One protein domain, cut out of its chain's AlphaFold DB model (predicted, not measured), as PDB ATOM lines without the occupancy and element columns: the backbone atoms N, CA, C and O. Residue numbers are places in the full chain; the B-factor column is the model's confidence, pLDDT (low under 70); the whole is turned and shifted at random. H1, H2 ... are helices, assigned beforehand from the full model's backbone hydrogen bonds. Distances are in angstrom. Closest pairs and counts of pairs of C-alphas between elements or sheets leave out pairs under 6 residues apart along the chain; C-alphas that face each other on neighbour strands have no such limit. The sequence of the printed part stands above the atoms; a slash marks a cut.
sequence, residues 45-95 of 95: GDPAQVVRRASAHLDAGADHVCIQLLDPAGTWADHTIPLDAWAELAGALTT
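This is residues 45 to 95 of the 95 residues of an uncharacterized protein of Micromonospora echinospora (UniProt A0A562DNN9). Two helices meet at a corner, the first residues of H1 by the last residues of H2, and a long link without named elements runs from the far end of H1 past both helices to a loop at residues 72 to 79, then folds back into H2. That loop makes one end of the longest axis, and the last residues of H1 with the first of the link make the other. The printed part has 51 residues with two named helices, H1 then H2, and no named strand; the class is all helix, though under half of the residues, 24 of 51, are in named elements. The whole is loose, with a radius of gyration of the C-alphas of 12.4 A, and elongated, with spans of 34 by 19 by 17 A.

H1, the longest helix, is residues 47 to 59, 18.2 A from first to last C-alpha; C-alpha 47 is at (7.744, 93.881, 7.750) and C-alpha 59 at (-8.526, 85.996, 5.586). H2 is residues 83 to 93, 15.1 A long, with C-alpha 93 at (0.789, 97.266, 3.702).

H1 touches H2 with residues 47 to 51 alone. The closest C-alphas, those of Val 51 and Leu 93, are 6.1 A apart. The helices run the same way at a steep tilt of 62 degrees. Every O i to N i+4 pair is within hydrogen-bond range in H2; in H1, 7 of 9 are.

The two C-alphas farthest apart, those of Asp 59 and Ala 77, are 34.4 A apart. The link from H1 to H2, residues 60 to 82, is long. The printed part has no cut and ends at Thr 95, the chain's last residue. The mean pLDDT of the printed part is 85.2; residues 72 to 79 and residue 95 are under 70.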
ATOM      1  N   GLY A  45       8.471  90.743  13.993       89.25
ATOM      2  CA  GLY A  45       9.360  90.171  12.985       89.25
ATOM      3  C   GLY A  45       9.753  91.207  11.936       89.25
ATOM      4  O   GLY A  45       9.731  92.407  12.206       89.25
ATOM      5  N   ASP A  46      10.110  90.740  10.742       89.44
ATOM      6  CA  ASP A  46      10.304  91.621   9.587       89.44
ATOM      7  C   ASP A  46       8.961  92.204   9.078       89.44
ATOM      8  O   ASP A  46       7.890  91.674   9.405       89.44
ATOM      9  N   PRO A  47       8.975  93.276   8.261       88.12
ATOM     10  CA  PRO A  47       7.744  93.881   7.750       88.12
ATOM     11  C   PRO A  47       6.828  92.895   7.014       88.12
ATOM     12  O   PRO A  47       5.611  92.946   7.181       88.12
ATOM     13  N   ALA A  48       7.381  91.939   6.260       90.50
ATOM     14  CA  ALA A  48       6.581  90.950   5.542       90.50
ATOM     15  C   ALA A  48       5.879  89.970   6.499       90.50
ATOM     16  O   ALA A  48       4.763  89.534   6.224       90.50
ATOM     17  N   GLN A  49       6.502  89.613   7.626       92.81
ATOM     18  CA  GLN A  49       5.877  88.819   8.688       92.81
ATOM     19  C   GLN A  49       4.708  89.571   9.326       92.81
ATOM     20  O   GLN A  49       3.637  88.988   9.499       92.81
ATOM     21  N   VAL A  50       4.888  90.860   9.625       92.69
ATOM     22  CA  VAL A  50       3.835  91.706  10.206       92.69
ATOM     23  C   VAL A  50       2.656  91.851   9.241       92.69
ATOM     24  O   VAL A  50       1.517  91.618   9.647       92.69
ATOM     25  N   VAL A  51       2.918  92.138   7.960       93.56
ATOM     26  CA  VAL A  51       1.881  92.220   6.916       93.56
ATOM     27  C   VAL A  51       1.116  90.905   6.807       93.56
ATOM     28  O   VAL A  51      -0.108  90.917   6.867       93.56
ATOM     29  N   ARG A  52       1.806  89.755   6.754       94.75
ATOM     30  CA  ARG A  52       1.129  88.446   6.705       94.75
ATOM     31  C   ARG A  52       0.208  88.212   7.898       94.75
ATOM     32  O   ARG A  52      -0.876  87.666   7.715       94.75
ATOM     33  N   ARG A  53       0.604  88.611   9.112       95.31
ATOM     34  CA  ARG A  53      -0.275  88.479  10.286       95.31
ATOM     35  C   ARG A  53      -1.472  89.421  10.220       95.31
ATOM     36  O   ARG A  53      -2.569  89.003  10.571       95.31
ATOM     37  N   ALA A  54      -1.290  90.649   9.738       93.81
ATOM     38  CA  ALA A  54      -2.403  91.563   9.503       93.81
ATOM     39  C   ALA A  54      -3.383  90.995   8.457       93.81
ATOM     40  O   ALA A  54      -4.585  90.948   8.710       93.81
ATOM     41  N   SER A  55      -2.877  90.475   7.333       94.69
ATOM     42  CA  SER A  55      -3.690  89.833   6.291       94.69
ATOM     43  C   SER A  55      -4.423  88.591   6.794       94.69
ATOM     44  O   SER A  55      -5.579  88.399   6.442       94.69
ATOM     45  N   ALA A  56      -3.820  87.801   7.687       95.94
ATOM     46  CA  ALA A  56      -4.476  86.625   8.258       95.94
ATOM     47  C   ALA A  56      -5.775  86.964   9.017       95.94
ATOM     48  O   ALA A  56      -6.686  86.140   9.068       95.94
ATOM     49  N   HIS A  57      -5.900  88.173   9.582       95.75
ATOM     50  CA  HIS A  57      -7.166  88.629  10.163       95.75
ATOM     51  C   HIS A  57      -8.235  88.888   9.094       95.75
ATOM     52  O   HIS A  57      -9.399  88.549   9.311       95.75
ATOM     53  N   LEU A  58      -7.849  89.447   7.944       95.94
ATOM     54  CA  LEU A  58      -8.748  89.643   6.801       95.94
ATOM     55  C   LEU A  58      -9.183  88.296   6.213       95.94
ATOM     56  O   LEU A  58     -10.371  88.078   5.994       95.94
ATOM     57  N   ASP A  59      -8.244  87.362   6.049       97.25
ATOM     58  CA  ASP A  59      -8.526  85.996   5.586       97.25
ATOM     59  C   ASP A  59      -9.470  85.249   6.546       97.25
ATOM     60  O   ASP A  59     -10.288  84.433   6.123       97.25
ATOM     61  N   ALA A  60      -9.398  85.560   7.845       97.25
ATOM     62  CA  ALA A  60     -10.313  85.055   8.866       97.25
ATOM     63  C   ALA A  60     -11.695  85.748   8.866       97.25
ATOM     64  O   ALA A  60     -12.555  85.389   9.673       97.25
ATOM     65  N   GLY A  61     -11.925  86.711   7.969       97.94
ATOM     66  CA  GLY A  61     -13.213  87.369   7.748       97.94
ATOM     67  C   GLY A  61     -13.341  88.776   8.330       97.94
ATOM     68  O   GLY A  61     -14.448  89.312   8.330       97.94
ATOM     69  N   ALA A  62     -12.260  89.383   8.832       97.88
ATOM     70  CA  ALA A  62     -12.297  90.791   9.216       97.88
ATOM     71  C   ALA A  62     -12.448  91.688   7.976       97.88
ATOM     72  O   ALA A  62     -11.748  91.509   6.983       97.88
ATOM     73  N   ASP A  63     -13.320  92.691   8.048       96.88
ATOM     74  CA  ASP A  63     -13.422  93.753   7.035       96.88
ATOM     75  C   ASP A  63     -12.449  94.918   7.294       96.88
ATOM     76  O   ASP A  63     -12.126  95.684   6.382       96.88
ATOM     77  N   HIS A  64     -11.943  95.028   8.524       95.94
ATOM     78  CA  HIS A  64     -10.996  96.053   8.935       95.94
ATOM     79  C   HIS A  64     -10.036  95.529  10.009       95.94
ATOM     80  O   HIS A  64     -10.441  94.823  10.934       95.94
ATOM     81  N   VAL A  65      -8.759  95.915   9.915       95.06
ATOM     82  CA  VAL A  65      -7.714  95.547  10.882       95.06
ATOM     83  C   VAL A  65      -7.073  96.817  11.434       95.06
ATOM     84  O   VAL A  65      -6.309  97.491  10.747       95.06
ATOM     85  N   CYS A  66      -7.374  97.137  12.694       93.38
ATOM     86  CA  CYS A  66      -6.723  98.229  13.414       93.38
ATOM     87  C   CYS A  66      -5.345  97.782  13.904       93.38
ATOM     88  O   CYS A  66      -5.230  96.760  14.579       93.38
ATOM     89  N   ILE A  67      -4.311  98.575  13.628       89.75
ATOM     90  CA  ILE A  67      -2.947  98.284  14.077       89.75
ATOM     91  C   ILE A  67      -2.569  99.235  15.217       89.75
ATOM     92  O   ILE A  67      -2.938 100.407  15.223       89.75
ATOM     93  N   GLN A  68      -1.832  98.727  16.202       88.00
ATOM     94  CA  GLN A  68      -1.215  99.528  17.254       88.00
ATOM     95  C   GLN A  68       0.285  99.245  17.254       88.00
ATOM     96  O   GLN A  68       0.711  98.132  17.560       88.00
ATOM     97  N   LEU A  69       1.092 100.253  16.918       87.75
ATOM     98  CA  LEU A  69       2.543 100.134  17.005       87.75
ATOM     99  C   LEU A  69       3.005 100.199  18.461       87.75
ATOM    100  O   LEU A  69       2.555 101.042  19.238       87.75
ATOM    101  N   LEU A  70       3.921  99.300  18.820       84.69
ATOM    102  CA  LEU A  70       4.502  99.241  20.156       84.69
ATOM    103  C   LEU A  70       5.776 100.086  20.212       84.69
ATOM    104  O   LEU A  70       6.786  99.738  19.603       84.69
ATOM    105  N   ASP A  71       5.732 101.169  20.982       73.31
ATOM    106  CA  ASP A  71       6.886 102.032  21.230       73.31
ATOM    107  C   ASP A  71       7.923 101.315  22.138       73.31
ATOM    108  O   ASP A  71       7.567 100.829  23.220       73.31
ATOM    109  N   PRO A  72       9.207 101.220  21.733       65.88
ATOM    110  CA  PRO A  72      10.274 100.674  22.575       65.88
ATOM    111  C   PRO A  72      10.507 101.431  23.886       65.88
ATOM    112  O   PRO A  72      10.899 100.815  24.888       65.88
ATOM    113  N   ALA A  73      10.305 102.748  23.858       64.19
ATOM    114  CA  ALA A  73      10.549 103.681  24.951       64.19
ATOM    115  C   ALA A  73       9.267 104.020  25.729       64.19
ATOM    116  O   ALA A  73       9.331 104.293  26.928       64.19
ATOM    117  N   GLY A  74       8.108 103.943  25.075       59.75
ATOM    118  CA  GLY A  74       6.824 104.350  25.633       59.75
ATOM    119  C   GLY A  74       6.256 103.373  26.665       59.75
ATOM    120  O   GLY A  74       6.011 102.196  26.396       59.75
ATOM    121  N   THR A  75       5.962 103.889  27.856       61.78
ATOM    122  CA  THR A  75       4.862 103.351  28.672       61.78
ATOM    123  C   THR A  75       3.556 104.014  28.229       61.78
ATOM    124  O   THR A  75       3.590 105.033  27.544       61.78
ATOM    125  N   TRP A  76       2.403 103.504  28.670       63.53
ATOM    126  CA  TRP A  76       1.100 104.157  28.455       63.53
ATOM    127  C   TRP A  76       1.074 105.643  28.854       63.53
ATOM    128  O   TRP A  76       0.236 106.391  28.361       63.53
ATOM    129  N   ALA A  77       1.969 106.062  29.755       63.50
ATOM    130  CA  ALA A  77       2.054 107.425  30.267       63.50
ATOM    131  C   ALA A  77       2.909 108.375  29.407       63.50
ATOM    132  O   ALA A  77       2.813 109.582  29.599       63.50
ATOM    133  N   ASP A  78       3.725 107.856  28.485       64.25
ATOM    134  CA  ASP A  78       4.690 108.642  27.699       64.25
ATOM    135  C   ASP A  78       4.680 108.215  26.222       64.25
ATOM    136  O   ASP A  78       5.711 107.999  25.588       64.25
ATOM    137  N   HIS A  79       3.480 107.981  25.679       66.19
ATOM    138  CA  HIS A  79       3.331 107.608  24.277       66.19
ATOM    139  C   HIS A  79       3.568 108.812  23.370       66.19
ATOM    140  O   HIS A  79       2.710 109.681  23.210       66.19
ATOM    141  N   THR A  80       4.728 108.815  22.720       72.44
ATOM    142  CA  THR A  80       4.935 109.600  21.506       72.44
ATOM    143  C   THR A  80       4.253 108.898  20.333       72.44
ATOM    144  O   THR A  80       4.158 107.672  20.305       72.44
ATOM    145  N   ILE A  81       3.722 109.658  19.373       78.88
ATOM    146  CA  ILE A  81       3.133 109.071  18.162       78.88
ATOM    147  C   ILE A  81       4.296 108.652  17.247       78.88
ATOM    148  O   ILE A  81       5.008 109.538  16.766       78.88
ATOM    149  N   PRO A  82       4.509 107.349  16.968       82.62
ATOM    150  CA  PRO A  82       5.677 106.885  16.223       82.62
ATOM    151  C   PRO A  82       5.442 107.028  14.712       82.62
ATOM    152  O   PRO A  82       5.254 106.040  14.003       82.62
ATOM    153  N   LEU A  83       5.384 108.271  14.223       85.81
ATOM    154  CA  LEU A  83       5.000 108.589  12.841       85.81
ATOM    155  C   LEU A  83       5.900 107.917  11.795       85.81
ATOM    156  O   LEU A  83       5.383 107.420  10.798       85.81
ATOM    157  N   ASP A  84       7.209 107.838  12.039       87.44
ATOM    158  CA  ASP A  84       8.149 107.204  11.102       87.44
ATOM    159  C   ASP A  84       7.894 105.696  10.973       87.44
ATOM    160  O   ASP A  84       7.816 105.166   9.866       87.44
ATOM    161  N   ALA A  85       7.674 105.008  12.098       85.12
ATOM    162  CA  ALA A  85       7.338 103.585  12.097       85.12
ATOM    163  C   ALA A  85       5.960 103.331  11.459       85.12
ATOM    164  O   ALA A  85       5.757 102.325  10.780       85.12
ATOM    165  N   TRP A  86       5.016 104.262  11.635       88.56
ATOM    166  CA  TRP A  86       3.734 104.237  10.933       88.56
ATOM    167  C   TRP A  86       3.895 104.390   9.421       88.56
ATOM    168  O   TRP A  86       3.233 103.670   8.678       88.56
ATOM    169  N   ALA A  87       4.772 105.283   8.960       89.81
ATOM    170  CA  ALA A  87       5.051 105.470   7.540       89.81
ATOM    171  C   ALA A  87       5.722 104.233   6.915       89.81
ATOM    172  O   ALA A  87       5.326 103.808   5.829       89.81
ATOM    173  N   GLU A  88       6.686 103.621   7.611       88.62
ATOM    174  CA  GLU A  88       7.332 102.375   7.180       88.62
ATOM    175  C   GLU A  88       6.312 101.237   7.032       88.62
ATOM    176  O   GLU A  88       6.225 100.599   5.980       88.62
ATOM    177  N   LEU A  89       5.487 101.022   8.064       88.94
ATOM    178  CA  LEU A  89       4.449  99.998   8.036       88.94
ATOM    179  C   LEU A  89       3.408 100.269   6.942       88.94
ATOM    180  O   LEU A  89       2.990  99.338   6.255       88.94
ATOM    181  N   ALA A  90       2.995 101.526   6.762       90.12
ATOM    182  CA  ALA A  90       2.049 101.896   5.715       90.12
ATOM    183  C   ALA A  90       2.576 101.509   4.326       90.12
ATOM    184  O   ALA A  90       1.833 100.910   3.553       90.12
ATOM    185  N   GLY A  91       3.860 101.762   4.042       91.25
ATOM    186  CA  GLY A  91       4.488 101.339   2.788       91.25
ATOM    187  C   GLY A  91       4.459  99.820   2.586       91.25
ATOM    188  O   GLY A  91       4.157  99.346   1.490       91.25
ATOM    189  N   ALA A  92       4.699  99.050   3.651       88.81
ATOM    190  CA  ALA A  92       4.656  97.589   3.599       88.81
ATOM    191  C   ALA A  92       3.240  97.026   3.367       88.81
ATOM    192  O   ALA A  92       3.106  95.981   2.740       88.81
ATOM    193  N   LEU A  93       2.189  97.703   3.846       86.19
ATOM    194  CA  LEU A  93       0.789  97.266   3.702       86.19
ATOM    195  C   LEU A  93       0.165  97.603   2.340       86.19
ATOM    196  O   LEU A  93      -0.852  97.018   1.977       86.19
ATOM    197  N   THR A  94       0.727  98.562   1.604       77.69
ATOM    198  CA  THR A  94       0.203  99.005   0.298       77.69
ATOM    199  C   THR A  94       0.783  98.260  -0.907       77.69
ATOM    200  O   THR A  94       0.462  98.619  -2.040       77.69
ATOM    201  N   THR A  95       1.650  97.272  -0.676       58.00
ATOM    202  CA  THR A  95       2.355  96.513  -1.724       58.00
ATOM    203  C   THR A  95       1.761  95.120  -1.868       58.00
ATOM    204  O   THR A  95       1.573  94.685  -3.025       58.00
TER     205      THR A  95